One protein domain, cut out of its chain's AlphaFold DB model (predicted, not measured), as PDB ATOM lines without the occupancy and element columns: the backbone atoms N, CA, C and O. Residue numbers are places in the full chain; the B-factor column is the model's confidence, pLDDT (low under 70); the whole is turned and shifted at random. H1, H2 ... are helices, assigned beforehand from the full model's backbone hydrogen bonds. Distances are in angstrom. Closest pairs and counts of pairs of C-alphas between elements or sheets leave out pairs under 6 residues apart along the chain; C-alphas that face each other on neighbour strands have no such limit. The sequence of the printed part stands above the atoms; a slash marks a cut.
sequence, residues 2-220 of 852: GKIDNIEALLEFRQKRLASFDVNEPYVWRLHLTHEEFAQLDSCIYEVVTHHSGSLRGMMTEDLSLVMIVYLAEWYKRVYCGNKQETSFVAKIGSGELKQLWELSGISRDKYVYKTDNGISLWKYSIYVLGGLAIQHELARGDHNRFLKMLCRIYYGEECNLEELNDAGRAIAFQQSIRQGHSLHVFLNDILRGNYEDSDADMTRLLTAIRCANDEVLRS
ATOM      1  N   GLY A   2       5.140 -68.531   2.190       53.84
ATOM      2  CA  GLY A   2       5.983 -67.739   1.260       53.84
ATOM      3  C   GLY A   2       6.668 -66.440   1.754       53.84
ATOM      4  O   GLY A   2       7.673 -66.050   1.180       53.84
ATOM      5  N   LYS A   3       6.207 -65.767   2.826       55.06
ATOM      6  CA  LYS A   3       6.843 -64.516   3.321       55.06
ATOM      7  C   LYS A   3       8.235 -64.733   3.939       55.06
ATOM      8  O   LYS A   3       9.087 -63.858   3.831       55.06
ATOM      9  N   ILE A   4       8.438 -65.863   4.621       61.06
ATOM     10  CA  ILE A   4       9.722 -66.194   5.260       61.06
ATOM     11  C   ILE A   4      10.731 -66.588   4.177       61.06
ATOM     12  O   ILE A   4      11.841 -66.065   4.167       61.06
ATOM     13  N   ASP A   5      10.280 -67.377   3.199       68.12
ATOM     14  CA  ASP A   5      11.104 -67.877   2.096       68.12
ATOM     15  C   ASP A   5      11.705 -66.735   1.237       68.12
ATOM     16  O   ASP A   5      12.877 -66.789   0.874       68.12
ATOM     17  N   ASN A   6      10.955 -65.653   0.972       83.94
ATOM     18  CA  ASN A   6      11.451 -64.524   0.162       83.94
ATOM     19  C   ASN A   6      12.446 -63.615   0.900       83.94
ATOM     20  O   ASN A   6      13.400 -63.129   0.297       83.94
ATOM     21  N   ILE A   7      12.250 -63.369   2.202       84.75
ATOM     22  CA  ILE A   7      13.217 -62.592   2.999       84.75
ATOM     23  C   ILE A   7      14.512 -63.392   3.164       84.75
ATOM     24  O   ILE A   7      15.599 -62.831   3.029       84.75
ATOM     25  N   GLU A   8      14.408 -64.703   3.394       85.38
ATOM     26  CA  GLU A   8      15.568 -65.597   3.413       85.38
ATOM     27  C   GLU A   8      16.316 -65.573   2.073       85.38
ATOM     28  O   GLU A   8      17.540 -65.448   2.080       85.38
ATOM     29  N   ALA A   9      15.610 -65.568   0.936       87.88
ATOM     30  CA  ALA A   9      16.225 -65.439  -0.388       87.88
ATOM     31  C   ALA A   9      16.972 -64.102  -0.586       87.88
ATOM     32  O   ALA A   9      18.064 -64.078  -1.155       87.88
ATOM     33  N   LEU A  10      16.437 -62.982  -0.082       90.88
ATOM     34  CA  LEU A  10      17.111 -61.674  -0.139       90.88
ATOM     35  C   LEU A  10      18.354 -61.615   0.763       90.88
ATOM     36  O   LEU A  10      19.387 -61.063   0.372       90.88
ATOM     37  N   LEU A  11      18.287 -62.216   1.953       89.88
ATOM     38  CA  LEU A  11      19.441 -62.346   2.845       89.88
ATOM     39  C   LEU A  11      20.504 -63.279   2.251       89.88
ATOM     40  O   LEU A  11      21.698 -62.997   2.355       89.88
ATOM     41  N   GLU A  12      20.089 -64.349   1.576       90.25
ATOM     42  CA  GLU A  12      20.987 -65.235   0.838       90.25
ATOM     43  C   GLU A  12      21.661 -64.498  -0.329       90.25
ATOM     44  O   GLU A  12      22.878 -64.612  -0.502       90.25
ATOM     45  N   PHE A  13      20.914 -63.679  -1.083       91.19
ATOM     46  CA  PHE A  13      21.477 -62.815  -2.123       91.19
ATOM     47  C   PHE A  13      22.537 -61.874  -1.544       91.19
ATOM     48  O   PHE A  13      23.646 -61.796  -2.077       91.19
ATOM     49  N   ARG A  14      22.253 -61.222  -0.409       88.75
ATOM     50  CA  ARG A  14      23.234 -60.381   0.287       88.75
ATOM     51  C   ARG A  14      24.489 -61.171   0.662       88.75
ATOM     52  O   ARG A  14      25.595 -60.750   0.339       88.75
ATOM     53  N   GLN A  15      24.326 -62.323   1.310       88.31
ATOM     54  CA  GLN A  15      25.448 -63.141   1.781       88.31
ATOM     55  C   GLN A  15      26.290 -63.720   0.643       88.31
ATOM     56  O   GLN A  15      27.488 -63.919   0.821       88.31
ATOM     57  N   LYS A  16      25.694 -64.018  -0.514       88.31
ATOM     58  CA  LYS A  16      26.412 -64.640  -1.634       88.31
ATOM     59  C   LYS A  16      26.938 -63.627  -2.641       88.31
ATOM     60  O   LYS A  16      28.093 -63.725  -3.048       88.31
ATOM     61  N   ARG A  17      26.104 -62.678  -3.072       88.69
ATOM     62  CA  ARG A  17      26.433 -61.734  -4.155       88.69
ATOM     63  C   ARG A  17      26.979 -60.410  -3.651       88.69
ATOM     64  O   ARG A  17      27.810 -59.829  -4.338       88.69
ATOM     65  N   LEU A  18      26.588 -59.968  -2.456       90.00
ATOM     66  CA  LEU A  18      27.084 -58.715  -1.874       90.00
ATOM     67  C   LEU A  18      28.215 -58.909  -0.853       90.00
ATOM     68  O   LEU A  18      28.710 -57.924  -0.318       90.00
ATOM     69  N   ALA A  19      28.696 -60.137  -0.621       83.44
ATOM     70  CA  ALA A  19      29.806 -60.392   0.307       83.44
ATOM     71  C   ALA A  19      31.110 -59.660  -0.054       83.44
ATOM     72  O   ALA A  19      31.903 -59.350   0.830       83.44
ATOM     73  N   SER A  20      31.340 -59.398  -1.343       78.31
ATOM     74  CA  SER A  20      32.497 -58.647  -1.843       78.31
ATOM     75  C   SER A  20      32.153 -57.214  -2.263       78.31
ATOM     76  O   SER A  20      32.967 -56.571  -2.924       78.31
ATOM     77  N   PHE A  21      30.944 -56.732  -1.964       89.25
ATOM     78  CA  PHE A  21      30.534 -55.371  -2.291       89.25
ATOM     79  C   PHE A  21      31.145 -54.395  -1.281       89.25
ATOM     80  O   PHE A  21      30.916 -54.520  -0.079       89.25
ATOM     81  N   ASP A  22      31.926 -53.429  -1.763       88.88
ATOM     82  CA  ASP A  22      32.533 -52.406  -0.915       88.88
ATOM     83  C   ASP A  22      31.610 -51.189  -0.804       88.88
ATOM     84  O   ASP A  22      31.353 -50.490  -1.781       88.88
ATOM     85  N   VAL A  23      31.134 -50.900   0.405       89.19
ATOM     86  CA  VAL A  23      30.296 -49.723   0.679       89.19
ATOM     87  C   VAL A  23      31.055 -48.396   0.538       89.19
ATOM     88  O   VAL A  23      30.426 -47.346   0.386       89.19
ATOM     89  N   ASN A  24      32.394 -48.419   0.544       88.81
ATOM     90  CA  ASN A  24      33.233 -47.239   0.300       88.81
ATOM     91  C   ASN A  24      33.414 -46.932  -1.193       88.81
ATOM     92  O   ASN A  24      33.765 -45.798  -1.533       88.81
ATOM     93  N   GLU A  25      33.151 -47.917  -2.057       91.56
ATOM     94  CA  GLU A  25      33.060 -47.810  -3.515       91.56
ATOM     95  C   GLU A  25      31.765 -48.491  -4.003       91.56
ATOM     96  O   GLU A  25      31.821 -49.550  -4.635       91.56
ATOM     97  N   PRO A  26      30.582 -47.903  -3.722       93.25
ATOM     98  CA  PRO A  26      29.274 -48.547  -3.877       93.25
ATOM     99  C   PRO A  26      28.806 -48.611  -5.346       93.25
ATOM    100  O   PRO A  26      27.701 -48.202  -5.702       93.25
ATOM    101  N   TYR A  27      29.669 -49.076  -6.242       94.12
ATOM    102  CA  TYR A  27      29.479 -49.065  -7.687       94.12
ATOM    103  C   TYR A  27      28.709 -50.310  -8.112       94.12
ATOM    104  O   TYR A  27      29.284 -51.328  -8.496       94.12
ATOM    105  N   VAL A  28      27.383 -50.226  -8.027       93.88
ATOM    106  CA  VAL A  28      26.462 -51.343  -8.280       93.88
ATOM    107  C   VAL A  28      26.671 -51.959  -9.665       93.88
ATOM    108  O   VAL A  28      26.653 -53.179  -9.805       93.88
ATOM    109  N   TRP A  29      26.978 -51.144 -10.677       91.38
ATOM    110  CA  TRP A  29      27.252 -51.619 -12.039       91.38
ATOM    111  C   TRP A  29      28.435 -52.607 -12.153       91.38
ATOM    112  O   TRP A  29      28.498 -53.338 -13.144       91.38
ATOM    113  N   ARG A  30      29.343 -52.677 -11.161       91.06
ATOM    114  CA  ARG A  30      30.446 -53.663 -11.099       91.06
ATOM    115  C   ARG A  30      29.995 -55.063 -10.680       91.06
ATOM    116  O   ARG A  30      30.748 -56.017 -10.853       91.06
ATOM    117  N   LEU A  31      28.788 -55.213 -10.129       89.75
ATOM    118  CA  LEU A  31      28.274 -56.521  -9.702       89.75
ATOM    119  C   LEU A  31      27.946 -57.447 -10.881       89.75
ATOM    120  O   LEU A  31      27.855 -58.662 -10.679       89.75
ATOM    121  N   HIS A  32      27.761 -56.882 -12.083       87.88
ATOM    122  CA  HIS A  32      27.362 -57.596 -13.299       87.88
ATOM    123  C   HIS A  32      26.213 -58.579 -13.042       87.88
ATOM    124  O   HIS A  32      26.308 -59.763 -13.368       87.88
ATOM    125  N   LEU A  33      25.132 -58.103 -12.412       89.00
ATOM    126  CA  LEU A  33      23.962 -58.952 -12.197       89.00
ATOM    127  C   LEU A  33      23.428 -59.434 -13.546       89.00
ATOM    128  O   LEU A  33      23.232 -58.652 -14.477       89.00
ATOM    129  N   THR A  34      23.193 -60.731 -13.658       87.69
ATOM    130  CA  THR A  34      22.564 -61.316 -14.842       87.69
ATOM    131  C   THR A  34      21.082 -60.942 -14.899       87.69
ATOM    132  O   THR A  34      20.487 -60.511 -13.909       87.69
ATOM    133  N   HIS A  35      20.458 -61.114 -16.067       86.12
ATOM    134  CA  HIS A  35      19.018 -60.889 -16.208       86.12
ATOM    135  C   HIS A  35      18.201 -61.797 -15.273       86.12
ATOM    136  O   HIS A  35      17.227 -61.343 -14.683       86.12
ATOM    137  N   GLU A  36      18.626 -63.053 -15.097       88.19
ATOM    138  CA  GLU A  36      17.970 -64.012 -14.202       88.19
ATOM    139  C   GLU A  36      18.088 -63.594 -12.732       88.19
ATOM    140  O   GLU A  36      17.087 -63.597 -12.020       88.19
ATOM    141  N   GLU A  37      19.277 -63.173 -12.288       90.12
ATOM    142  CA  GLU A  37      19.485 -62.673 -10.922       90.12
ATOM    143  C   GLU A  37      18.655 -61.415 -10.645       90.12
ATOM    144  O   GLU A  37      18.024 -61.312  -9.596       90.12
ATOM    145  N   PHE A  38      18.617 -60.472 -11.592       91.62
ATOM    146  CA  PHE A  38      17.793 -59.273 -11.460       91.62
ATOM    147  C   PHE A  38      16.298 -59.613 -11.424       91.62
ATOM    148  O   PHE A  38      15.590 -59.084 -10.578       91.62
ATOM    149  N   ALA A  39      15.815 -60.515 -12.285       89.19
ATOM    150  CA  ALA A  39      14.409 -60.921 -12.303       89.19
ATOM    151  C   ALA A  39      13.990 -61.635 -11.006       89.19
ATOM    152  O   ALA A  39      12.885 -61.421 -10.508       89.19
ATOM    153  N   GLN A  40      14.878 -62.452 -10.428       89.62
ATOM    154  CA  GLN A  40      14.652 -63.068  -9.117       89.62
ATOM    155  C   GLN A  40      14.591 -62.012  -8.007       89.62
ATOM    156  O   GLN A  40      13.682 -62.056  -7.178       89.62
ATOM    157  N   LEU A  41      15.517 -61.047  -8.019       91.62
ATOM    158  CA  LEU A  41      15.553 -59.942  -7.060       91.62
ATOM    159  C   LEU A  41      14.289 -59.072  -7.158       91.62
ATOM    160  O   LEU A  41      13.661 -58.792  -6.140       91.62
ATOM    161  N   ASP A  42      13.886 -58.714  -8.378       90.69
ATOM    162  CA  ASP A  42      12.677 -57.945  -8.685       90.69
ATOM    163  C   ASP A  42      11.415 -58.660  -8.195       90.69
ATOM    164  O   ASP A  42      10.613 -58.061  -7.482       90.69
ATOM    165  N   SER A  43      11.281 -59.961  -8.474       89.56
ATOM    166  CA  SER A  43      10.149 -60.766  -8.001       89.56
ATOM    167  C   SER A  43      10.100 -60.850  -6.473       89.56
ATOM    168  O   SER A  43       9.039 -60.649  -5.884       89.56
ATOM    169  N   CYS A  44      11.236 -61.117  -5.815       90.06
ATOM    170  CA  CYS A  44      11.294 -61.223  -4.355       90.06
ATOM    171  C   CYS A  44      10.954 -59.887  -3.683       90.06
ATOM    172  O   CYS A  44      10.163 -59.859  -2.740       90.06
ATOM    173  N   ILE A  45      11.514 -58.778  -4.178       89.88
ATOM    174  CA  ILE A  45      11.248 -57.437  -3.644       89.88
ATOM    175  C   ILE A  45       9.800 -57.037  -3.913       89.88
ATOM    176  O   ILE A  45       9.126 -56.586  -2.992       89.88
ATOM    177  N   TYR A  46       9.282 -57.255  -5.123       86.81
ATOM    178  CA  TYR A  46       7.886 -56.973  -5.447       86.81
ATOM    179  C   TYR A  46       6.928 -57.729  -4.517       86.81
ATOM    180  O   TYR A  46       5.990 -57.141  -3.977       86.81
ATOM    181  N   GLU A  47       7.181 -59.014  -4.258       85.31
ATOM    182  CA  GLU A  47       6.388 -59.785  -3.301       85.31
ATOM    183  C   GLU A  47       6.529 -59.231  -1.878       85.31
ATOM    184  O   GLU A  47       5.518 -59.005  -1.216       85.31
ATOM    185  N   VAL A  48       7.738 -58.937  -1.394       84.62
ATOM    186  CA  VAL A  48       7.926 -58.365  -0.048       84.62
ATOM    187  C   VAL A  48       7.209 -57.018   0.098       84.62
ATOM    188  O   VAL A  48       6.525 -56.809   1.101       84.62
ATOM    189  N   VAL A  49       7.302 -56.133  -0.891       83.19
ATOM    190  CA  VAL A  49       6.697 -54.791  -0.876       83.19
ATOM    191  C   VAL A  49       5.170 -54.860  -0.981       83.19
ATOM    192  O   VAL A  49       4.464 -54.228  -0.195       83.19
ATOM    193  N   THR A  50       4.622 -55.696  -1.870       81.69
ATOM    194  CA  THR A  50       3.160 -55.892  -1.979       81.69
ATOM    195  C   THR A  50       2.548 -56.472  -0.703       81.69
ATOM    196  O   THR A  50       1.455 -56.067  -0.309       81.69
ATOM    197  N   HIS A  51       3.263 -57.354   0.005       79.69
ATOM    198  CA  HIS A  51       2.824 -57.874   1.306       79.69
ATOM    199  C   HIS A  51       2.829 -56.822   2.429       79.69
ATOM    200  O   HIS A  51       2.194 -57.045   3.461       79.69
ATOM    201  N   HIS A  52       3.528 -55.698   2.253       74.69
ATOM    202  CA  HIS A  52       3.521 -54.555   3.171       74.69
ATOM    203  C   HIS A  52       2.710 -53.380   2.604       74.69
ATOM    204  O   HIS A  52       3.027 -52.222   2.851       74.69
ATOM    205  N   SER A  53       1.649 -53.682   1.847       70.88
ATOM    206  CA  SER A  53       0.723 -52.694   1.273       70.88
ATOM    207  C   SER A  53       1.402 -51.650   0.380       70.88
ATOM    208  O   SER A  53       0.897 -50.542   0.242       70.88
ATOM    209  N   GLY A  54       2.535 -51.999  -0.238       70.00
ATOM    210  CA  GLY A  54       3.299 -51.097  -1.098       70.00
ATOM    211  C   GLY A  54       4.428 -50.332  -0.402       70.00
ATOM    212  O   GLY A  54       5.188 -49.684  -1.107       70.00
ATOM    213  N   SER A  55       4.580 -50.439   0.925       74.19
ATOM    214  CA  SER A  55       5.646 -49.763   1.683       74.19
ATOM    215  C   SER A  55       6.946 -50.575   1.746       74.19
ATOM    216  O   SER A  55       6.937 -51.812   1.813       74.19
ATOM    217  N   LEU A  56       8.081 -49.873   1.819       82.25
ATOM    218  CA  LEU A  56       9.411 -50.457   1.976       82.25
ATOM    219  C   LEU A  56       9.753 -50.883   3.412       82.25
ATOM    220  O   LEU A  56      10.860 -51.367   3.640       82.25
ATOM    221  N   ARG A  57       8.830 -50.805   4.384       80.88
ATOM    222  CA  ARG A  57       9.069 -51.217   5.792       80.88
ATOM    223  C   ARG A  57       9.717 -52.598   5.948       80.88
ATOM    224  O   ARG A  57      10.557 -52.785   6.821       80.88
ATOM    225  N   GLY A  58       9.362 -53.561   5.095       79.44
ATOM    226  CA  GLY A  58       9.960 -54.905   5.099       79.44
ATOM    227  C   GLY A  58      11.439 -54.955   4.686       79.44
ATOM    228  O   GLY A  58      12.090 -55.972   4.907       79.44
ATOM    229  N   MET A  59      11.956 -53.869   4.107       85.12
ATOM    230  CA  MET A  59      13.325 -53.709   3.611       85.12
ATOM    231  C   MET A  59      14.196 -52.821   4.519       85.12
ATOM    232  O   MET A  59      15.407 -52.777   4.316       85.12
ATOM    233  N   MET A  60      13.622 -52.158   5.534       88.06
ATOM    234  CA  MET A  60      14.311 -51.195   6.414       88.06
ATOM    235  C   MET A  60      15.111 -51.872   7.538       88.06
ATOM    236  O   MET A  60      14.882 -51.660   8.727       88.06
ATOM    237  N   THR A  61      16.066 -52.714   7.159       88.19
ATOM    238  CA  THR A  61      17.101 -53.256   8.053       88.19
ATOM    239  C   THR A  61      18.474 -52.983   7.453       88.19
ATOM    240  O   THR A  61      18.570 -52.795   6.240       88.19
ATOM    241  N   GLU A  62      19.544 -52.976   8.256       83.25
ATOM    242  CA  GLU A  62      20.913 -52.776   7.735       83.25
ATOM    243  C   GLU A  62      21.236 -53.747   6.588       83.25
ATOM    244  O   GLU A  62      21.854 -53.402   5.579       83.25
ATOM    245  N   ASP A  63      20.743 -54.978   6.715       83.62
ATOM    246  CA  ASP A  63      20.989 -56.037   5.757       83.62
ATOM    247  C   ASP A  63      20.215 -55.838   4.448       83.62
ATOM    248  O   ASP A  63      20.789 -55.926   3.359       83.62
ATOM    249  N   LEU A  64      18.917 -55.558   4.541       90.81
ATOM    250  CA  LEU A  64      18.038 -55.481   3.376       90.81
ATOM    251  C   LEU A  64      18.063 -54.106   2.699       90.81
ATOM    252  O   LEU A  64      17.809 -54.032   1.498       90.81
ATOM    253  N   SER A  65      18.448 -53.042   3.407       92.25
ATOM    254  CA  SER A  65      18.532 -51.692   2.832       92.25
ATOM    255  C   SER A  65      19.625 -51.601   1.774       92.25
ATOM    256  O   SER A  65      19.418 -51.013   0.713       92.25
ATOM    257  N   LEU A  66      20.769 -52.258   2.002       93.06
ATOM    258  CA  LEU A  66      21.822 -52.360   0.993       93.06
ATOM    259  C   LEU A  66      21.344 -53.132  -0.247       93.06
ATOM    260  O   LEU A  66      21.577 -52.699  -1.375       93.06
ATOM    261  N   VAL A  67      20.635 -54.250  -0.042       94.31
ATOM    262  CA  VAL A  67      20.030 -55.033  -1.136       94.31
ATOM    263  C   VAL A  67      19.034 -54.179  -1.921       94.31
ATOM    264  O   VAL A  67      19.026 -54.221  -3.151       94.31
ATOM    265  N   MET A  68      18.242 -53.360  -1.227       94.12
ATOM    266  CA  MET A  68      17.278 -52.458  -1.846       94.12
ATOM    267  C   MET A  68      17.958 -51.354  -2.664       94.12
ATOM    268  O   MET A  68      17.551 -51.118  -3.798       94.12
ATOM    269  N   ILE A  69      19.024 -50.716  -2.161       94.62
ATOM    270  CA  ILE A  69      19.795 -49.729  -2.944       94.62
ATOM    271  C   ILE A  69      20.393 -50.369  -4.203       94.62
ATOM    272  O   ILE A  69      20.307 -49.782  -5.284       94.62
ATOM    273  N   VAL A  70      20.955 -51.579  -4.087       94.69
ATOM    274  CA  VAL A  70      21.480 -52.344  -5.233       94.69
ATOM    275  C   VAL A  70      20.379 -52.610  -6.257       94.69
ATOM    276  O   VAL A  70      20.569 -52.352  -7.447       94.69
ATOM    277  N   TYR A  71      19.215 -53.075  -5.802       94.69
ATOM    278  CA  TYR A  71      18.060 -53.294  -6.666       94.69
ATOM    279  C   TYR A  71      17.619 -52.008  -7.367       94.69
ATOM    280  O   TYR A  71      17.468 -52.011  -8.584       94.69
ATOM    281  N   LEU A  72      17.457 -50.902  -6.634       94.31
ATOM    282  CA  LEU A  72      17.014 -49.625  -7.195       94.31
ATOM    283  C   LEU A  72      17.986 -49.109  -8.255       94.31
ATOM    284  O   LEU A  72      17.558 -48.701  -9.334       94.31
ATOM    285  N   ALA A  73      19.290 -49.167  -7.991       94.81
ATOM    286  CA  ALA A  73      20.311 -48.785  -8.960       94.81
ATOM    287  C   ALA A  73      20.239 -49.641 -10.241       94.81
ATOM    288  O   ALA A  73      20.290 -49.100 -11.349       94.81
ATOM    289  N   GLU A  74      20.054 -50.959 -10.119       92.50
ATOM    290  CA  GLU A  74      19.874 -51.860 -11.267       92.50
ATOM    291  C   GLU A  74      18.539 -51.651 -11.991       92.50
ATOM    292  O   GLU A  74      18.492 -51.697 -13.223       92.50
ATOM    293  N   TRP A  75      17.468 -51.354 -11.259       92.25
ATOM    294  CA  TRP A  75      16.165 -51.032 -11.826       92.25
ATOM    295  C   TRP A  75      16.250 -49.755 -12.665       92.25
ATOM    296  O   TRP A  75      15.840 -49.747 -13.827       92.25
ATOM    297  N   TYR A  76      16.878 -48.698 -12.142       90.38
ATOM    298  CA  TYR A  76      17.100 -47.464 -12.898       90.38
ATOM    299  C   TYR A  76      18.034 -47.664 -14.095       90.38
ATOM    300  O   TYR A  76      17.859 -47.014 -15.123       90.38
ATOM    301  N   LYS A  77      18.989 -48.593 -14.011       91.12
ATOM    302  CA  LYS A  77      19.838 -48.965 -15.147       91.12
ATOM    303  C   LYS A  77      19.041 -49.656 -16.263       91.12
ATOM    304  O   LYS A  77      19.197 -49.301 -17.430       91.12
ATOM    305  N   ARG A  78      18.213 -50.650 -15.925       88.25
ATOM    306  CA  ARG A  78      17.592 -51.574 -16.899       88.25
ATOM    307  C   ARG A  78      16.194 -51.172 -17.347       88.25
ATOM    308  O   ARG A  78      15.865 -51.328 -18.518       88.25
ATOM    309  N   VAL A  79      15.374 -50.711 -16.409       87.44
ATOM    310  CA  VAL A  79      13.925 -50.560 -16.588       87.44
ATOM    311  C   VAL A  79      13.547 -49.113 -16.887       87.44
ATOM    312  O   VAL A  79      12.639 -48.877 -17.680       87.44
ATOM    313  N   TYR A  80      14.246 -48.136 -16.307       86.06
ATOM    314  CA  TYR A  80      13.886 -46.725 -16.455       86.06
ATOM    315  C   TYR A  80      13.991 -46.222 -17.905       86.06
ATOM    316  O   TYR A  80      15.053 -46.257 -18.533       86.06
ATOM    317  N   CYS A  81      12.884 -45.669 -18.411       78.44
ATOM    318  CA  CYS A  81      12.768 -45.124 -19.767       78.44
ATOM    319  C   CYS A  81      12.196 -43.689 -19.819       78.44
ATOM    320  O   CYS A  81      11.746 -43.241 -20.874       78.44
ATOM    321  N   GLY A  82      12.233 -42.947 -18.703       73.56
ATOM    322  CA  GLY A  82      11.706 -41.576 -18.600       73.56
ATOM    323  C   GLY A  82      10.240 -41.534 -18.152       73.56
ATOM    324  O   GLY A  82       9.836 -42.313 -17.294       73.56
ATOM    325  N   ASN A  83       9.425 -40.657 -18.750       59.78
ATOM    326  CA  ASN A  83       8.047 -40.345 -18.309       59.78
ATOM    327  C   ASN A  83       6.992 -41.443 -18.578       59.78
ATOM    328  O   ASN A  83       5.799 -41.163 -18.576       59.78
ATOM    329  N   LYS A  84       7.389 -42.687 -18.868       55.91
ATOM    330  CA  LYS A  84       6.471 -43.754 -19.316       55.91
ATOM    331  C   LYS A  84       6.118 -44.796 -18.247       55.91
ATOM    332  O   LYS A  84       5.648 -45.872 -18.605       55.91
ATOM    333  N   GLN A  85       6.355 -44.538 -16.958       60.19
ATOM    334  CA  GLN A  85       6.256 -45.583 -15.922       60.19
ATOM    335  C   GLN A  85       5.527 -45.157 -14.637       60.19
ATOM    336  O   GLN A  85       5.999 -45.422 -13.536       60.19
ATOM    337  N   GLU A  86       4.327 -44.587 -14.772       50.81
ATOM    338  CA  GLU A  86       3.430 -44.262 -13.639       50.81
ATOM    339  C   GLU A  86       2.981 -45.495 -12.819       50.81
ATOM    340  O   GLU A  86       2.458 -45.359 -11.716       50.81
ATOM    341  N   THR A  87       3.189 -46.717 -13.323       55.31
ATOM    342  CA  THR A  87       2.669 -47.951 -12.709       55.31
ATOM    343  C   THR A  87       3.676 -48.740 -11.863       55.31
ATOM    344  O   THR A  87       3.270 -49.707 -11.224       55.31
ATOM    345  N   SER A  88       4.969 -48.385 -11.847       72.00
ATOM    346  CA  SER A  88       5.978 -49.096 -11.033       72.00
ATOM    347  C   SER A  88       5.944 -48.632  -9.575       72.00
ATOM    348  O   SER A  88       5.852 -47.432  -9.324       72.00
ATOM    349  N   PHE A  89       6.095 -49.547  -8.609       78.50
ATOM    350  CA  PHE A  89       6.230 -49.161  -7.196       78.50
ATOM    351  C   PHE A  89       7.499 -48.328  -6.958       78.50
ATOM    352  O   PHE A  89       7.482 -47.423  -6.139       78.50
ATOM    353  N   VAL A  90       8.561 -48.550  -7.747       80.56
ATOM    354  CA  VAL A  90       9.814 -47.782  -7.667       80.56
ATOM    355  C   VAL A  90       9.596 -46.290  -7.943       80.56
ATOM    356  O   VAL A  90      10.297 -45.450  -7.384       80.56
ATOM    357  N   ALA A  91       8.613 -45.944  -8.780       70.44
ATOM    358  CA  ALA A  91       8.266 -44.554  -9.063       70.44
ATOM    359  C   ALA A  91       7.508 -43.871  -7.909       70.44
ATOM    360  O   ALA A  91       7.429 -42.645  -7.905       70.44
ATOM    361  N   LYS A  92       6.969 -44.653  -6.965       75.12
ATOM    362  CA  LYS A  92       6.174 -44.197  -5.815       75.12
ATOM    363  C   LYS A  92       6.975 -44.102  -4.515       75.12
ATOM    364  O   LYS A  92       6.422 -43.654  -3.527       75.12
ATOM    365  N   ILE A  93       8.242 -44.522  -4.519       81.12
ATOM    366  CA  ILE A  93       9.123 -44.405  -3.351       81.12
ATOM    367  C   ILE A  93       9.446 -42.922  -3.141       81.12
ATOM    368  O   ILE A  93      10.013 -42.276  -4.036       81.12
ATOM    369  N   GLY A  94       9.094 -42.399  -1.975       77.50
ATOM    370  CA  GLY A  94       9.322 -41.029  -1.542       77.50
ATOM    371  C   GLY A  94      10.737 -40.785  -1.024       77.50
ATOM    372  O   GLY A  94      11.610 -41.658  -0.979       77.50
ATOM    373  N   SER A  95      11.027 -39.527  -0.699       78.81
ATOM    374  CA  SER A  95      12.359 -39.119  -0.244       78.81
ATOM    375  C   SER A  95      12.703 -39.603   1.165       78.81
ATOM    376  O   SER A  95      13.894 -39.774   1.438       78.81
ATOM    377  N   GLY A  96      11.705 -39.823   2.030       81.75
ATOM    378  CA  GLY A  96      11.889 -40.304   3.401       81.75
ATOM    379  C   GLY A  96      12.388 -41.745   3.414       81.75
ATOM    380  O   GLY A  96      13.471 -42.029   3.936       81.75
ATOM    381  N   GLU A  97      11.687 -42.634   2.707       84.44
ATOM    382  CA  GLU A  97      12.077 -44.030   2.516       84.44
ATOM    383  C   GLU A  97      13.474 -44.132   1.881       84.44
ATOM    384  O   GLU A  97      14.317 -44.908   2.338       84.44
ATOM    385  N   LEU A  98      13.787 -43.304   0.876       89.56
ATOM    386  CA  LEU A  98      15.128 -43.280   0.280       89.56
ATOM    387  C   LEU A  98      16.206 -42.824   1.271       89.56
ATOM    388  O   LEU A  98      17.287 -43.414   1.304       89.56
ATOM    389  N   LYS A  99      15.945 -41.786   2.072       91.88
ATOM    390  CA  LYS A  99      16.879 -41.309   3.103       91.88
ATOM    391  C   LYS A  99      17.149 -42.401   4.138       91.88
ATOM    392  O   LYS A  99      18.314 -42.630   4.471       91.88
ATOM    393  N   GLN A 100      16.110 -43.104   4.586       90.44
ATOM    394  CA  GLN A 100      16.237 -44.208   5.535       90.44
ATOM    395  C   GLN A 100      17.039 -45.377   4.946       90.44
ATOM    396  O   GLN A 100      17.924 -45.920   5.613       90.44
ATOM    397  N   LEU A 101      16.818 -45.718   3.670       92.88
ATOM    398  CA  LEU A 101      17.640 -46.708   2.969       92.88
ATOM    399  C   LEU A 101      19.118 -46.308   2.955       92.88
ATOM    400  O   LEU A 101      19.982 -47.138   3.240       92.88
ATOM    401  N   TRP A 102      19.422 -45.043   2.655       93.56
ATOM    402  CA  TRP A 102      20.791 -44.529   2.696       93.56
ATOM    403  C   TRP A 102      21.407 -44.643   4.095       93.56
ATOM    404  O   TRP A 102      22.544 -45.097   4.207       93.56
ATOM    405  N   GLU A 103      20.666 -44.290   5.149       92.00
ATOM    406  CA  GLU A 103      21.108 -44.385   6.549       92.00
ATOM    407  C   GLU A 103      21.457 -45.814   6.969       92.00
ATOM    408  O   GLU A 103      22.496 -46.038   7.588       92.00
ATOM    409  N   LEU A 104      20.618 -46.779   6.595       92.44
ATOM    410  CA  LEU A 104      20.769 -48.176   6.997       92.44
ATOM    411  C   LEU A 104      21.725 -48.966   6.093       92.44
ATOM    412  O   LEU A 104      22.278 -49.975   6.518       92.44
ATOM    413  N   SER A 105      21.952 -48.530   4.852       91.56
ATOM    414  CA  SER A 105      22.785 -49.261   3.882       91.56
ATOM    415  C   SER A 105      24.274 -49.349   4.237       91.56
ATOM    416  O   SER A 105      25.001 -50.140   3.634       91.56
ATOM    417  N   GLY A 106      24.749 -48.501   5.156       89.62
ATOM    418  CA  GLY A 106      26.169 -48.355   5.482       89.62
ATOM    419  C   GLY A 106      26.989 -47.584   4.438       89.62
ATOM    420  O   GLY A 106      28.196 -47.418   4.619       89.62
ATOM    421  N   ILE A 107      26.372 -47.088   3.360       93.88
ATOM    422  CA  ILE A 107      27.047 -46.254   2.360       93.88
ATOM    423  C   ILE A 107      27.158 -44.813   2.882       93.88
ATOM    424  O   ILE A 107      26.191 -44.231   3.373       93.88
ATOM    425  N   SER A 108      28.338 -44.200   2.743       92.62
ATOM    426  CA  SER A 108      28.573 -42.823   3.194       92.62
ATOM    427  C   SER A 108      27.687 -41.814   2.451       92.62
ATOM    428  O   SER A 108      27.887 -41.541   1.262       92.62
ATOM    429  N   ARG A 109      26.746 -41.207   3.185       93.06
ATOM    430  CA  ARG A 109      25.863 -40.149   2.674       93.06
ATOM    431  C   ARG A 109      26.638 -38.896   2.292       93.06
ATOM    432  O   ARG A 109      26.425 -38.365   1.213       93.06
ATOM    433  N   ASP A 110      27.589 -38.489   3.126       88.25
ATOM    434  CA  ASP A 110      28.388 -37.279   2.894       88.25
ATOM    435  C   ASP A 110      29.207 -37.352   1.601       88.25
ATOM    436  O   ASP A 110      29.502 -36.325   0.992       88.25
ATOM    437  N   LYS A 111      29.561 -38.568   1.168       92.12
ATOM    438  CA  LYS A 111      30.332 -38.795  -0.055       92.12
ATOM    439  C   LYS A 111      29.452 -39.044  -1.280       92.12
ATOM    440  O   LYS A 111      29.775 -38.558  -2.359       92.12
ATOM    441  N   TYR A 112      28.382 -39.828  -1.151       93.44
ATOM    442  CA  TYR A 112      27.643 -40.343  -2.312       93.44
ATOM    443  C   TYR A 112      26.229 -39.789  -2.480       93.44
ATOM    444  O   TYR A 112      25.616 -40.066  -3.509       93.44
ATOM    445  N   VAL A 113      25.735 -38.983  -1.537       94.69
ATOM    446  CA  VAL A 113      24.477 -38.245  -1.691       94.69
ATOM    447  C   VAL A 113      24.783 -36.836  -2.180       94.69
ATOM    448  O   VAL A 113      25.241 -35.970  -1.435       94.69
ATOM    449  N   TYR A 114      24.518 -36.618  -3.463       92.31
ATOM    450  CA  TYR A 114      24.702 -35.333  -4.128       92.31
ATOM    451  C   TYR A 114      23.639 -34.333  -3.680       92.31
ATOM    452  O   TYR A 114      22.525 -34.719  -3.325       92.31
ATOM    453  N   LYS A 115      23.968 -33.043  -3.723       85.56
ATOM    454  CA  LYS A 115      23.069 -31.962  -3.292       85.56
ATOM    455  C   LYS A 115      22.887 -30.938  -4.400       85.56
ATOM    456  O   LYS A 115      23.802 -30.726  -5.187       85.56
ATOM    457  N   THR A 116      21.725 -30.307  -4.476       76.56
ATOM    458  CA  THR A 116      21.550 -29.102  -5.305       76.56
ATOM    459  C   THR A 116      22.375 -27.940  -4.749       76.56
ATOM    460  O   THR A 116      22.843 -28.004  -3.610       76.56
ATOM    461  N   ASP A 117      22.513 -26.863  -5.524       67.19
ATOM    462  CA  ASP A 117      23.127 -25.615  -5.049       67.19
ATOM    463  C   ASP A 117      22.449 -25.086  -3.772       67.19
ATOM    464  O   ASP A 117      23.117 -24.534  -2.905       67.19
ATOM    465  N   ASN A 118      21.143 -25.333  -3.616       59.72
ATOM    466  CA  ASN A 118      20.343 -24.926  -2.456       59.72
ATOM    467  C   ASN A 118      20.458 -25.915  -1.275       59.72
ATOM    468  O   ASN A 118      19.631 -25.914  -0.370       59.72
ATOM    469  N   GLY A 119      21.423 -26.837  -1.304       70.75
ATOM    470  CA  GLY A 119      21.656 -27.809  -0.232       70.75
ATOM    471  C   GLY A 119      20.679 -28.991  -0.184       70.75
ATOM    472  O   GLY A 119      20.887 -29.903   0.618       70.75
ATOM    473  N   ILE A 120      19.667 -29.039  -1.060       79.00
ATOM    474  CA  ILE A 120      18.676 -30.129  -1.102       79.00
ATOM    475  C   ILE A 120      19.345 -31.434  -1.543       79.00
ATOM    476  O   ILE A 120      19.910 -31.502  -2.638       79.00
ATOM    477  N   SER A 121      19.245 -32.478  -0.719       87.31
ATOM    478  CA  SER A 121      19.784 -33.811  -1.007       87.31
ATOM    479  C   SER A 121      19.024 -34.523  -2.128       87.31
ATOM    480  O   SER A 121      17.811 -34.714  -2.079       87.31
ATOM    481  N   LEU A 122      19.762 -35.000  -3.125       88.75
ATOM    482  CA  LEU A 122      19.248 -35.688  -4.305       88.75
ATOM    483  C   LEU A 122      19.261 -37.209  -4.096       88.75
ATOM    484  O   LEU A 122      19.964 -37.931  -4.806       88.75
ATOM    485  N   TRP A 123      18.499 -37.717  -3.120       91.62
ATOM    486  CA  TRP A 123      18.525 -39.132  -2.700       91.62
ATOM    487  C   TRP A 123      18.318 -40.116  -3.858       91.62
ATOM    488  O   TRP A 123      19.121 -41.031  -4.059       91.62
ATOM    489  N   LYS A 124      17.278 -39.880  -4.665       90.75
ATOM    490  CA  LYS A 124      16.916 -40.697  -5.832       90.75
ATOM    491  C   LYS A 124      18.010 -40.693  -6.896       90.75
ATOM    492  O   LYS A 124      18.474 -41.748  -7.322       90.75
ATOM    493  N   TYR A 125      18.445 -39.508  -7.322       91.00
ATOM    494  CA  TYR A 125      19.438 -39.384  -8.393       91.00
ATOM    495  C   TYR A 125      20.837 -39.820  -7.958       91.00
ATOM    496  O   TYR A 125      21.621 -40.273  -8.789       91.00
ATOM    497  N   SER A 126      21.130 -39.782  -6.662       93.75
ATOM    498  CA  SER A 126      22.349 -40.365  -6.106       93.75
ATOM    499  C   SER A 126      22.380 -41.885  -6.277       93.75
ATOM    500  O   SER A 126      23.409 -42.426  -6.672       93.75
ATOM    501  N   ILE A 127      21.239 -42.571  -6.109       93.88
ATOM    502  CA  ILE A 127      21.120 -44.017  -6.376       93.88
ATOM    503  C   ILE A 127      21.221 -44.319  -7.877       93.88
ATOM    504  O   ILE A 127      21.893 -45.278  -8.253       93.88
ATOM    505  N   TYR A 128      20.633 -43.488  -8.753       90.50
ATOM    506  CA  TYR A 128      20.756 -43.657 -10.218       90.50
ATOM    507  C   TYR A 128      22.218 -43.787 -10.645       90.50
ATOM    508  O   TYR A 128      22.581 -44.655 -11.436       90.50
ATOM    509  N   VAL A 129      23.053 -42.896 -10.111       93.56
ATOM    510  CA  VAL A 129      24.476 -42.791 -10.431       93.56
ATOM    511  C   VAL A 129      25.250 -44.052 -10.015       93.56
ATOM    512  O   VAL A 129      26.235 -44.410 -10.665       93.56
ATOM    513  N   LEU A 130      24.810 -44.770  -8.973       95.38
ATOM    514  CA  LEU A 130      25.429 -46.036  -8.556       95.38
ATOM    515  C   LEU A 130      25.235 -47.155  -9.589       95.38
ATOM    516  O   LEU A 130      26.084 -48.036  -9.702       95.38
ATOM    517  N   GLY A 131      24.154 -47.098 -10.371       91.12
ATOM    518  CA  GLY A 131      23.872 -48.024 -11.473       91.12
ATOM    519  C   GLY A 131      24.565 -47.664 -12.793       91.12
ATOM    520  O   GLY A 131      24.456 -48.412 -13.762       91.12
ATOM    521  N   GLY A 132      25.280 -46.536 -12.858       91.69
ATOM    522  CA  GLY A 132      25.895 -46.026 -14.085       91.69
ATOM    523  C   GLY A 132      24.926 -45.149 -14.880       91.69
ATOM    524  O   GLY A 132      24.667 -44.006 -14.504       91.69
ATOM    525  N   LEU A 133      24.396 -45.657 -15.996       92.25
ATOM    526  CA  LEU A 133      23.459 -44.935 -16.866       92.25
ATOM    527  C   LEU A 133      22.239 -45.796 -17.212       92.25
ATOM    528  O   LEU A 133      22.354 -46.998 -17.426       92.25
ATOM    529  N   ALA A 134      21.072 -45.157 -17.319       89.94
ATOM    530  CA  ALA A 134      19.820 -45.809 -17.693       89.94
ATOM    531  C   ALA A 134      19.818 -46.208 -19.178       89.94
ATOM    532  O   ALA A 134      19.653 -45.360 -20.055       89.94
ATOM    533  N   ILE A 135      19.980 -47.498 -19.465       90.06
ATOM    534  CA  ILE A 135      20.250 -48.028 -20.807       90.06
ATOM    535  C   ILE A 135      19.156 -47.627 -21.799       90.06
ATOM    536  O   ILE A 135      19.441 -47.025 -22.836       90.06
ATOM    537  N   GLN A 136      17.896 -47.914 -21.469       86.88
ATOM    538  CA  GLN A 136      16.773 -47.642 -22.366       86.88
ATOM    539  C   GLN A 136      16.543 -46.143 -22.553       86.88
ATOM    540  O   GLN A 136      16.348 -45.689 -23.679       86.88
ATOM    541  N   HIS A 137      16.592 -45.376 -21.461       87.12
ATOM    542  CA  HIS A 137      16.421 -43.929 -21.513       87.12
ATOM    543  C   HIS A 137      17.475 -43.270 -22.407       87.12
ATOM    544  O   HIS A 137      17.123 -42.473 -23.271       87.12
ATOM    545  N   GLU A 138      18.754 -43.621 -22.241       87.94
ATOM    546  CA  GLU A 138      19.837 -43.012 -23.015       87.94
ATOM    547  C   GLU A 138      19.800 -43.397 -24.497       87.94
ATOM    548  O   GLU A 138      19.987 -42.536 -25.357       87.94
ATOM    549  N   LEU A 139      19.481 -44.653 -24.822       86.25
ATOM    550  CA  LEU A 139      19.370 -45.100 -26.215       86.25
ATOM    551  C   LEU A 139      18.125 -44.548 -26.937       86.25
ATOM    552  O   LEU A 139      18.123 -44.468 -28.166       86.25
ATOM    553  N   ALA A 140      17.074 -44.165 -26.204       83.50
ATOM    554  CA  ALA A 140      15.810 -43.690 -26.772       83.50
ATOM    555  C   ALA A 140      15.722 -42.163 -26.973       83.50
ATOM    556  O   ALA A 140      14.747 -41.699 -27.567       83.50
ATOM    557  N   ARG A 141      16.710 -41.372 -26.521       77.25
ATOM    558  CA  ARG A 141      16.665 -39.891 -26.551       77.25
ATOM    559  C   ARG A 141      16.480 -39.274 -27.940       77.25
ATOM    560  O   ARG A 141      15.959 -38.168 -28.038       77.25
ATOM    561  N   GLY A 142      16.932 -39.938 -29.007       71.94
ATOM    562  CA  GLY A 142      16.835 -39.407 -30.375       71.94
ATOM    563  C   GLY A 142      17.612 -38.101 -30.612       71.94
ATOM    564  O   GLY A 142      17.377 -37.427 -31.607       71.94
ATOM    565  N   ASP A 143      18.546 -37.742 -29.727       76.06
ATOM    566  CA  ASP A 143      19.267 -36.462 -29.714       76.06
ATOM    567  C   ASP A 143      20.631 -36.516 -30.430       76.06
ATOM    568  O   ASP A 143      21.502 -35.676 -30.197       76.06
ATOM    569  N   HIS A 144      20.853 -37.527 -31.277       76.88
ATOM    570  CA  HIS A 144      22.135 -37.784 -31.949       76.88
ATOM    571  C   HIS A 144      23.344 -37.827 -30.985       76.88
ATOM    572  O   HIS A 144      24.428 -37.303 -31.286       76.88
ATOM    573  N   ASN A 145      23.153 -38.464 -29.822       81.94
ATOM    574  CA  ASN A 145      24.132 -38.607 -28.740       81.94
ATOM    575  C   ASN A 145      24.570 -37.269 -28.119       81.94
ATOM    576  O   ASN A 145      25.643 -37.201 -27.517       81.94
ATOM    577  N   ARG A 146      23.788 -36.188 -28.263       81.50
ATOM    578  CA  ARG A 146      24.140 -34.864 -27.721       81.50
ATOM    579  C   ARG A 146      24.382 -34.919 -26.213       81.50
ATOM    580  O   ARG A 146      25.391 -34.386 -25.751       81.50
ATOM    581  N   PHE A 147      23.516 -35.601 -25.466       85.50
ATOM    582  CA  PHE A 147      23.680 -35.788 -24.028       85.50
ATOM    583  C   PHE A 147      24.959 -36.560 -23.670       85.50
ATOM    584  O   PHE A 147      25.756 -36.088 -22.859       85.50
ATOM    585  N   LEU A 148      25.206 -37.705 -24.319       89.69
ATOM    586  CA  LEU A 148      26.410 -38.512 -24.079       89.69
ATOM    587  C   LEU A 148      27.689 -37.733 -24.408       89.69
ATOM    588  O   LEU A 148      28.655 -37.785 -23.652       89.69
ATOM    589  N   LYS A 149      27.679 -36.934 -25.483       85.81
ATOM    590  CA  LYS A 149      28.790 -36.031 -25.821       85.81
ATOM    591  C   LYS A 149      29.040 -35.021 -24.706       85.81
ATOM    592  O   LYS A 149      30.192 -34.786 -24.358       85.81
ATOM    593  N   MET A 150      27.997 -34.432 -24.124       82.69
ATOM    594  CA  MET A 150      28.161 -33.508 -22.995       82.69
ATOM    595  C   MET A 150      28.684 -34.200 -21.736       82.69
ATOM    596  O   MET A 150      29.540 -33.628 -21.066       82.69
ATOM    597  N   LEU A 151      28.270 -35.438 -21.451       87.12
ATOM    598  CA  LEU A 151      28.858 -36.219 -20.359       87.12
ATOM    599  C   LEU A 151      30.347 -36.504 -20.579       87.12
ATOM    600  O   LEU A 151      31.141 -36.276 -19.671       87.12
ATOM    601  N   CYS A 152      30.746 -36.923 -21.784       84.81
ATOM    602  CA  CYS A 152      32.160 -37.106 -22.127       84.81
ATOM    603  C   CYS A 152      32.950 -35.791 -21.993       84.81
ATOM    604  O   CYS A 152      34.065 -35.791 -21.482       84.81
ATOM    605  N   ARG A 153      32.371 -34.652 -22.394       78.88
ATOM    606  CA  ARG A 153      32.989 -33.326 -22.207       78.88
ATOM    607  C   ARG A 153      33.215 -33.005 -20.727       78.88
ATOM    608  O   ARG A 153      34.315 -32.600 -20.363       78.88
ATOM    609  N   ILE A 154      32.217 -33.237 -19.874       82.12
ATOM    610  CA  ILE A 154      32.331 -33.026 -18.419       82.12
ATOM    611  C   ILE A 154      33.366 -33.971 -17.806       82.12
ATOM    612  O   ILE A 154      34.138 -33.549 -16.950       82.12
ATOM    613  N   TYR A 155      33.438 -35.218 -18.281       82.69
ATOM    614  CA  TYR A 155      34.479 -36.173 -17.888       82.69
ATOM    615  C   TYR A 155      35.893 -35.652 -18.186       82.69
ATOM    616  O   TYR A 155      36.786 -35.803 -17.358       82.69
ATOM    617  N   TYR A 156      36.080 -34.938 -19.298       74.38
ATOM    618  CA  TYR A 156      37.338 -34.252 -19.618       74.38
ATOM    619  C   TYR A 156      37.510 -32.880 -18.941       74.38
ATOM    620  O   TYR A 156      38.453 -32.153 -19.258       74.38
ATOM    621  N   GLY A 157      36.632 -32.521 -18.000       65.88
ATOM    622  CA  GLY A 157      36.710 -31.284 -17.222       65.88
ATOM    623  C   GLY A 157      36.105 -30.055 -17.906       65.88
ATOM    624  O   GLY A 157      36.373 -28.935 -17.475       65.88
ATOM    625  N   GLU A 158      35.306 -30.222 -18.966       69.94
ATOM    626  CA  GLU A 158      34.589 -29.100 -19.578       69.94
ATOM    627  C   GLU A 158      33.374 -28.682 -18.733       69.94
ATOM    628  O   GLU A 158      32.524 -29.497 -18.371       69.94
ATOM    629  N   GLU A 159      33.232 -27.379 -18.492       64.06
ATOM    630  CA  GLU A 159      32.016 -26.799 -17.920       64.06
ATOM    631  C   GLU A 159      30.897 -26.788 -18.971       64.06
ATOM    632  O   GLU A 159      30.906 -25.989 -19.909       64.06
ATOM    633  N   CYS A 160      29.952 -27.721 -18.841       64.81
ATOM    634  CA  CYS A 160      28.771 -27.841 -19.694       64.81
ATOM    635  C   CYS A 160      27.507 -27.829 -18.828       64.81
ATOM    636  O   CYS A 160      27.446 -28.563 -17.841       64.81
ATOM    637  N   ASN A 161      26.477 -27.077 -19.225       65.81
ATOM    638  CA  ASN A 161      25.186 -27.106 -18.539       65.81
ATOM    639  C   ASN A 161      24.334 -28.296 -19.029       65.81
ATOM    640  O   ASN A 161      23.832 -28.262 -20.150       65.81
ATOM    641  N   LEU A 162      24.184 -29.344 -18.209       64.12
ATOM    642  CA  LEU A 162      23.345 -30.513 -18.526       64.12
ATOM    643  C   LEU A 162      21.842 -30.271 -18.312       64.12
ATOM    644  O   LEU A 162      21.044 -31.065 -18.814       64.12
ATOM    645  N   GLU A 163      21.452 -29.216 -17.596       59.34
ATOM    646  CA  GLU A 163      20.059 -28.935 -17.212       59.34
ATOM    647  C   GLU A 163      19.180 -28.609 -18.427       59.34
ATOM    648  O   GLU A 163      17.996 -28.913 -18.439       59.34
ATOM    649  N   GLU A 164      19.765 -28.085 -19.509       55.88
ATOM    650  CA  GLU A 164      19.039 -27.810 -20.760       55.88
ATOM    651  C   GLU A 164      18.610 -29.093 -21.507       55.88
ATOM    652  O   GLU A 164      17.828 -29.024 -22.454       55.88
ATOM    653  N   LEU A 165      19.140 -30.265 -21.131       56.81
ATOM    654  CA  LEU A 165      18.940 -31.538 -21.840       56.81
ATOM    655  C   LEU A 165      18.417 -32.675 -20.955       56.81
ATOM    656  O   LEU A 165      18.306 -33.816 -21.419       56.81
ATOM    657  N   ASN A 166      18.178 -32.423 -19.671       59.09
ATOM    658  CA  ASN A 166      17.795 -33.455 -18.719       59.09
ATOM    659  C   ASN A 166      17.021 -32.850 -17.546       59.09
ATOM    660  O   ASN A 166      17.042 -31.643 -17.347       59.09
ATOM    661  N   ASP A 167      16.393 -33.701 -16.739       66.81
ATOM    662  CA  ASP A 167      15.873 -33.291 -15.431       66.81
ATOM    663  C   ASP A 167      16.984 -32.612 -14.603       66.81
ATOM    664  O   ASP A 167      18.096 -33.147 -14.510       66.81
ATOM    665  N   ALA A 168      16.692 -31.436 -14.037       67.94
ATOM    666  CA  ALA A 168      17.670 -30.591 -13.351       67.94
ATOM    667  C   ALA A 168      18.358 -31.321 -12.183       67.94
ATOM    668  O   ALA A 168      19.585 -31.310 -12.077       67.94
ATOM    669  N   GLY A 169      17.602 -32.062 -11.363       74.19
ATOM    670  CA  GLY A 169      18.174 -32.828 -10.252       74.19
ATOM    671  C   GLY A 169      19.084 -33.957 -10.741       74.19
ATOM    672  O   GLY A 169      20.154 -34.210 -10.183       74.19
ATOM    673  N   ARG A 170      18.713 -34.609 -11.847       82.38
ATOM    674  CA  ARG A 170      19.540 -35.657 -12.457       82.38
ATOM    675  C   ARG A 170      20.826 -35.104 -13.076       82.38
ATOM    676  O   ARG A 170      21.878 -35.736 -12.971       82.38
ATOM    677  N   ALA A 171      20.741 -33.954 -13.742       82.19
ATOM    678  CA  ALA A 171      21.879 -33.258 -14.336       82.19
ATOM    679  C   ALA A 171      22.944 -32.918 -13.280       82.19
ATOM    680  O   ALA A 171      24.123 -33.227 -13.483       82.19
ATOM    681  N   ILE A 172      22.512 -32.380 -12.135       82.44
ATOM    682  CA  ILE A 172      23.382 -32.029 -11.005       82.44
ATOM    683  C   ILE A 172      24.096 -33.272 -10.456       82.44
ATOM    684  O   ILE A 172      25.325 -33.281 -10.351       82.44
ATOM    685  N   ALA A 173      23.362 -34.354 -10.170       88.75
ATOM    686  CA  ALA A 173      23.951 -35.588  -9.638       88.75
ATOM    687  C   ALA A 173      25.012 -36.188 -10.584       88.75
ATOM    688  O   ALA A 173      26.063 -36.656 -10.142       88.75
ATOM    689  N   PHE A 174      24.774 -36.135 -11.899       91.44
ATOM    690  CA  PHE A 174      25.727 -36.627 -12.898       91.44
ATOM    691  C   PHE A 174      26.995 -35.766 -12.939       91.44
ATOM    692  O   PHE A 174      28.102 -36.307 -12.931       91.44
ATOM    693  N   GLN A 175      26.851 -34.436 -12.933       86.75
ATOM    694  CA  GLN A 175      27.992 -33.516 -12.886       86.75
ATOM    695  C   GLN A 175      28.826 -33.705 -11.619       86.75
ATOM    696  O   GLN A 175      30.051 -33.798 -11.710       86.75
ATOM    697  N   GLN A 176      28.186 -33.789 -10.449       89.50
ATOM    698  CA  GLN A 176      28.890 -33.953  -9.178       89.50
ATOM    699  C   GLN A 176      29.614 -35.294  -9.102       89.50
ATOM    700  O   GLN A 176      30.789 -35.322  -8.740       89.50
ATOM    701  N   SER A 177      28.978 -36.385  -9.541       93.25
ATOM    702  CA  SER A 177      29.632 -37.694  -9.575       93.25
ATOM    703  C   SER A 177      30.884 -37.706 -10.449       93.25
ATOM    704  O   SER A 177      31.903 -38.280 -10.062       93.25
ATOM    705  N   ILE A 178      30.833 -37.046 -11.612       89.69
ATOM    706  CA  ILE A 178      31.981 -36.962 -12.519       89.69
ATOM    707  C   ILE A 178      33.092 -36.082 -11.932       89.69
ATOM    708  O   ILE A 178      34.252 -36.494 -11.932       89.69
ATOM    709  N   ARG A 179      32.742 -34.896 -11.411       84.88
ATOM    710  CA  ARG A 179      33.694 -33.930 -10.831       84.88
ATOM    711  C   ARG A 179      34.410 -34.471  -9.595       84.88
ATOM    712  O   ARG A 179      35.587 -34.186  -9.412       84.88
ATOM    713  N   GLN A 180      33.710 -35.238  -8.764       87.56
ATOM    714  CA  GLN A 180      34.252 -35.805  -7.525       87.56
ATOM    715  C   GLN A 180      34.976 -37.147  -7.744       87.56
ATOM    716  O   GLN A 180      35.525 -37.706  -6.800       87.56
ATOM    717  N   GLY A 181      35.008 -37.679  -8.973       88.56
ATOM    718  CA  GLY A 181      35.679 -38.952  -9.262       88.56
ATOM    719  C   GLY A 181      34.936 -40.183  -8.724       88.56
ATOM    720  O   GLY A 181      35.559 -41.189  -8.393       88.56
ATOM    721  N   HIS A 182      33.610 -40.104  -8.592       93.75
ATOM    722  CA  HIS A 182      32.760 -41.140  -7.995       93.75
ATOM    723  C   HIS A 182      32.211 -42.128  -9.052       93.75
ATOM    724  O   HIS A 182      32.763 -42.259 -10.141       93.75
ATOM    725  N   SER A 183      31.122 -42.848  -8.742       94.50
ATOM    726  CA  SER A 183      30.599 -43.971  -9.544       94.50
ATOM    727  C   SER A 183      30.503 -43.696 -11.047       94.50
ATOM    728  O   SER A 183      31.025 -44.485 -11.831       94.50
ATOM    729  N   LEU A 184      29.894 -42.582 -11.473       94.19
ATOM    730  CA  LEU A 184      29.732 -42.300 -12.904       94.19
ATOM    731  C   LEU A 184      31.061 -41.928 -13.576       94.19
ATOM    732  O   LEU A 184      31.268 -42.289 -14.733       94.19
ATOM    733  N   HIS A 185      31.977 -41.260 -12.863       92.94
ATOM    734  CA  HIS A 185      33.336 -41.019 -13.357       92.94
ATOM    735  C   HIS A 185      34.044 -42.342 -13.660       92.94
ATOM    736  O   HIS A 185      34.574 -42.540 -14.753       92.94
ATOM    737  N   VAL A 186      34.027 -43.254 -12.685       92.75
ATOM    738  CA  VAL A 186      34.702 -44.552 -12.764       92.75
ATOM    739  C   VAL A 186      34.051 -45.443 -13.822       92.75
ATOM    740  O   VAL A 186      34.754 -46.087 -14.595       92.75
ATOM    741  N   PHE A 187      32.723 -45.414 -13.922       93.56
ATOM    742  CA  PHE A 187      31.972 -46.115 -14.960       93.56
ATOM    743  C   PHE A 187      32.389 -45.671 -16.364       93.56
ATOM    744  O   PHE A 187      32.742 -46.501 -17.198       93.56
ATOM    745  N   LEU A 188      32.408 -44.357 -16.623       91.31
ATOM    746  CA  LEU A 188      32.877 -43.824 -17.904       91.31
ATOM    747  C   LEU A 188      34.340 -44.208 -18.151       91.31
ATOM    748  O   LEU A 188      34.664 -44.695 -19.230       91.31
ATOM    749  N   ASN A 189      35.209 -44.067 -17.151       88.50
ATOM    750  CA  ASN A 189      36.618 -44.430 -17.261       88.50
ATOM    751  C   ASN A 189      36.827 -45.900 -17.683       88.50
ATOM    752  O   ASN A 189      37.577 -46.167 -18.625       88.50
ATOM    753  N   ASP A 190      36.143 -46.850 -17.043       89.88
ATOM    754  CA  ASP A 190      36.303 -48.279 -17.346       89.88
ATOM    755  C   ASP A 190      35.775 -48.626 -18.751       89.88
ATOM    756  O   ASP A 190      36.395 -49.406 -19.479       89.88
ATOM    757  N   ILE A 191      34.691 -47.977 -19.194       89.81
ATOM    758  CA  ILE A 191      34.139 -48.134 -20.550       89.81
ATOM    759  C   ILE A 191      35.096 -47.598 -21.615       89.81
ATOM    760  O   ILE A 191      35.338 -48.274 -22.626       89.81
ATOM    761  N   LEU A 192      35.609 -46.383 -21.404       84.06
ATOM    762  CA  LEU A 192      36.458 -45.669 -22.357       84.06
ATOM    763  C   LEU A 192      37.849 -46.301 -22.478       84.06
ATOM    764  O   LEU A 192      38.450 -46.244 -23.548       84.06
ATOM    765  N   ARG A 193      38.335 -46.964 -21.422       79.88
ATOM    766  CA  ARG A 193      39.581 -47.748 -21.445       79.88
ATOM    767  C   ARG A 193      39.422 -49.162 -22.000       79.88
ATOM    768  O   ARG A 193      40.419 -49.856 -22.159       79.88
ATOM    769  N   GLY A 194      38.193 -49.593 -22.284       80.19
ATOM    770  CA  GLY A 194      37.919 -50.959 -22.732       80.19
ATOM    771  C   GLY A 194      38.019 -52.011 -21.624       80.19
ATOM    772  O   GLY A 194      38.053 -53.195 -21.928       80.19
ATOM    773  N   ASN A 195      38.047 -51.594 -20.357       82.75
ATOM    774  CA  ASN A 195      38.105 -52.493 -19.200       82.75
ATOM    775  C   ASN A 195      36.719 -52.991 -18.770       82.75
ATOM    776  O   ASN A 195      36.623 -53.881 -17.929       82.75
ATOM    777  N   TYR A 196      35.655 -52.401 -19.319       84.75
ATOM    778  CA  TYR A 196      34.280 -52.802 -19.066       84.75
ATOM    779  C   TYR A 196      33.678 -53.501 -20.288       84.75
ATOM    780  O   TYR A 196      33.549 -52.906 -21.366       84.75
ATOM    781  N   GLU A 197      33.275 -54.751 -20.084       80.00
ATOM    782  CA  GLU A 197      32.517 -55.564 -21.029       80.00
ATOM    783  C   GLU A 197      31.287 -56.126 -20.318       80.00
ATOM    784  O   GLU A 197      31.331 -56.443 -19.129       80.00
ATOM    785  N   ASP A 198      30.183 -56.241 -21.048       80.31
ATOM    786  CA  ASP A 198      28.963 -56.858 -20.546       80.31
ATOM    787  C   ASP A 198      28.392 -57.785 -21.624       80.31
ATOM    788  O   ASP A 198      28.573 -57.556 -22.820       80.31
ATOM    789  N   SER A 199      27.734 -58.858 -21.192       76.50
ATOM    790  CA  SER A 199      27.103 -59.836 -22.085       76.50
ATOM    791  C   SER A 199      25.686 -59.431 -22.508       76.50
ATOM    792  O   SER A 199      25.143 -59.998 -23.457       76.50
ATOM    793  N   ASP A 200      25.090 -58.440 -21.837       83.44
ATOM    794  CA  ASP A 200      23.783 -57.890 -22.180       83.44
ATOM    795  C   ASP A 200      23.844 -57.059 -23.478       83.44
ATOM    796  O   ASP A 200      24.695 -56.179 -23.667       83.44
ATOM    797  N   ALA A 201      22.929 -57.350 -24.406       85.56
ATOM    798  CA  ALA A 201      22.927 -56.751 -25.737       85.56
ATOM    799  C   ALA A 201      22.615 -55.246 -25.716       85.56
ATOM    800  O   ALA A 201      23.225 -54.481 -26.470       85.56
ATOM    801  N   ASP A 202      21.693 -54.800 -24.861       85.94
ATOM    802  CA  ASP A 202      21.335 -53.383 -24.766       85.94
ATOM    803  C   ASP A 202      22.423 -52.596 -24.032       85.94
ATOM    804  O   ASP A 202      22.767 -51.486 -24.453       85.94
ATOM    805  N   MET A 203      23.056 -53.200 -23.022       88.44
ATOM    806  CA  MET A 203      24.249 -52.631 -22.403       88.44
ATOM    807  C   MET A 203      25.377 -52.471 -23.431       88.44
ATOM    808  O   MET A 203      25.940 -51.388 -23.563       88.44
ATOM    809  N   THR A 204      25.642 -53.488 -24.254       89.31
ATOM    810  CA  THR A 204      26.652 -53.422 -25.329       89.31
ATOM    811  C   THR A 204      26.378 -52.285 -26.323       89.31
ATOM    812  O   THR A 204      27.300 -51.585 -26.766       89.31
ATOM    813  N   ARG A 205      25.103 -52.048 -26.658       90.19
ATOM    814  CA  ARG A 205      24.690 -50.914 -27.503       90.19
ATOM    815  C   ARG A 205      24.972 -49.573 -26.830       90.19
ATOM    816  O   ARG A 205      25.502 -48.681 -27.492       90.19
ATOM    817  N   LEU A 206      24.677 -49.436 -25.535       91.88
ATOM    818  CA  LEU A 206      25.014 -48.234 -24.766       91.88
ATOM    819  C   LEU A 206      26.531 -48.009 -24.710       91.88
ATOM    820  O   LEU A 206      26.984 -46.896 -24.967       91.88
ATOM    821  N   LEU A 207      27.321 -49.056 -24.448       91.94
ATOM    822  CA  LEU A 207      28.786 -48.985 -24.435       91.94
ATOM    823  C   LEU A 207      29.334 -48.455 -25.760       91.94
ATOM    824  O   LEU A 207      30.205 -47.584 -25.781       91.94
ATOM    825  N   THR A 208      28.782 -48.935 -26.874       90.06
ATOM    826  CA  THR A 208      29.155 -48.464 -28.213       90.06
ATOM    827  C   THR A 208      28.740 -47.007 -28.423       90.06
ATOM    828  O   THR A 208      29.542 -46.220 -28.916       90.06
ATOM    829  N   ALA A 209      27.533 -46.610 -28.006       91.12
ATOM    830  CA  ALA A 209      27.077 -45.223 -28.106       91.12
ATOM    831  C   ALA A 209      27.963 -44.252 -27.303       91.12
ATOM    832  O   ALA A 209      28.319 -43.192 -27.819       91.12
ATOM    833  N   ILE A 210      28.370 -44.632 -26.085       91.56
ATOM    834  CA  ILE A 210      29.304 -43.857 -25.251       91.56
ATOM    835  C   ILE A 210      30.663 -43.737 -25.945       91.56
ATOM    836  O   ILE A 210      31.184 -42.631 -26.060       91.56
ATOM    837  N   ARG A 211      31.222 -44.842 -26.458       86.56
ATOM    838  CA  ARG A 211      32.507 -44.829 -27.182       86.56
ATOM    839  C   ARG A 211      32.444 -43.957 -28.438       86.56
ATOM    840  O   ARG A 211      33.306 -43.110 -28.617       86.56
ATOM    841  N   CYS A 212      31.388 -44.065 -29.245       85.44
ATOM    842  CA  CYS A 212      31.203 -43.208 -30.420       85.44
ATOM    843  C   CYS A 212      31.048 -41.723 -30.049       85.44
ATOM    844  O   CYS A 212      31.651 -40.862 -30.690       85.44
ATOM    845  N   ALA A 213      30.266 -41.407 -29.011       87.50
ATOM    846  CA  ALA A 213      30.136 -40.039 -28.507       87.50
ATOM    847  C   ALA A 213      31.489 -39.491 -28.032       87.50
ATOM    848  O   ALA A 213      31.833 -38.345 -28.326       87.50
ATOM    849  N   ASN A 214      32.268 -40.329 -27.350       83.81
ATOM    850  CA  ASN A 214      33.604 -40.001 -26.896       83.81
ATOM    851  C   ASN A 214      34.568 -39.758 -28.058       83.81
ATOM    852  O   ASN A 214      35.270 -38.754 -28.048       83.81
ATOM    853  N   ASP A 215      34.564 -40.610 -29.083       78.06
ATOM    854  CA  ASP A 215      35.393 -40.439 -30.280       78.06
ATOM    855  C   ASP A 215      35.099 -39.103 -30.972       78.06
ATOM    856  O   ASP A 215      36.012 -38.388 -31.383       78.06
ATOM    857  N   GLU A 216      33.825 -38.714 -31.062       77.75
ATOM    858  CA  GLU A 216      33.437 -37.410 -31.597       77.75
ATOM    859  C   GLU A 216      33.907 -36.241 -30.718       77.75
ATOM    860  O   GLU A 216      34.412 -35.244 -31.238       77.75
ATOM    861  N   VAL A 217      33.780 -36.354 -29.390       76.00
ATOM    862  CA  VAL A 217      34.276 -35.334 -28.445       76.00
ATOM    863  C   VAL A 217      35.792 -35.214 -28.511       76.00
ATOM    864  O   VAL A 217      36.314 -34.097 -28.500       76.00
ATOM    865  N   LEU A 218      36.482 -36.349 -28.617       70.25
ATOM    866  CA  LEU A 218      37.924 -36.427 -28.734       70.25
ATOM    867  C   LEU A 218      38.410 -35.887 -30.073       70.25
ATOM    868  O   LEU A 218      39.478 -35.291 -30.071       70.25
ATOM    869  N   ARG A 219      37.679 -36.011 -31.189       70.12
ATOM    870  CA  ARG A 219      38.096 -35.429 -32.484       70.12
ATOM    871  C   ARG A 219      38.327 -33.916 -32.415       70.12
ATOM    872  O   ARG A 219      39.264 -33.424 -33.036       70.12
ATOM    873  N   SER A 220      37.533 -33.192 -31.628       72.88
ATOM    874  CA  SER A 220      37.702 -31.751 -31.404       72.88
ATOM    875  C   SER A 220      38.653 -31.504 -30.227       72.88
ATOM    876  O   SER A 220      38.257 -31.622 -29.070       72.88
TER     877      SER A 220
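AT A GLANCE: This is residues 2 to 220 of the 852 residues of an uncharacterized protein of Bacteroides sp. D2 (UniProt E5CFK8). Two groups of crossed helices sit side by side along the longest axis, joined through a core of H5 and H9. H1, H3 and H7 pack on H5 in one group, H11, H12, H13 and H14 form the other, and H1 and H14 reach the opposite ends. The printed part has 219 residues, with fourteen named helices, H1 to H14 in chain order, and no named strand: the class is all helix. It is compact, with a radius of gyration of the C-alphas of 17.1 A and spans of 57 by 40 by 33 A.

IN THESE COORDINATES: H1, residues 2 to 17, begins at C-alpha 2 (5.983, -67.739, 1.260) and is 22.0 A long. H2, residues 28 to 31, precedes H3, residues 35 to 50, 21.9 A long. H4 is residues 56 to 59. H5, residues 62 to 78, is 24.9 A long, ending at C-alpha 78 (17.592, -51.574, -16.899). Then come H6, residues 89 to 92, H7, residues 95 to 104, H8, residues 109 to 112, H9, residues 123 to 130, H10, residues 135 to 140, H11, residues 146 to 155, H12, residues 168 to 179, and H13, residues 183 to 192. H14, residues 201 to 219, is 27.0 A long and ends at C-alpha 219 (38.096, -35.429, -32.484).

HOW THE PARTS SIT: H5 is the hub, touching six helices. It touches H9 about perpendicular at 71 degrees, only just beyond steep; the closest C-alphas, Ala 73 and Tyr 128, are 5.3 A apart. Residues 62 to 69 of H5 touch H7 at a steep tilt of 54 degrees (Glu 62 and Leu 104, closest C-alphas, 4.7 A). Its residues 63 to 67 touch residues 10 to 14 of H1 (Arg 14 and Val 67, 6.4 A). H5 also touches H2, H3 and H10. H3 touches H4 only at the corner. H6 and H8 touch no helix. H9 touches H12 (Tyr 125 and Arg 170, 5.5 A) and H13. H14 touches H11 with residues 209 to 217 (Lys 149 and Ala 213, 5.0 A). H1 and H14 are apart. Every O i to N i+4 pair is within hydrogen-bond range in H3, H7 and H10 to H14, against 11 of 12 in H1, 11 of 13 in H5 and 3 of 4 in H9; H2, H4, H6 and H8 are too short for such a pair.

THE WHOLE: The C-alphas farthest apart, Gly 2 and Ser 220, are 58.0 A apart. The printed part has no cut. The link from H11 to H12, residues 156 to 167, is long. Mean pLDDT of the printed part is 83.9; residues 2 to 5, 83 to 87, 117 to 118 and 157 to 168 are under 70.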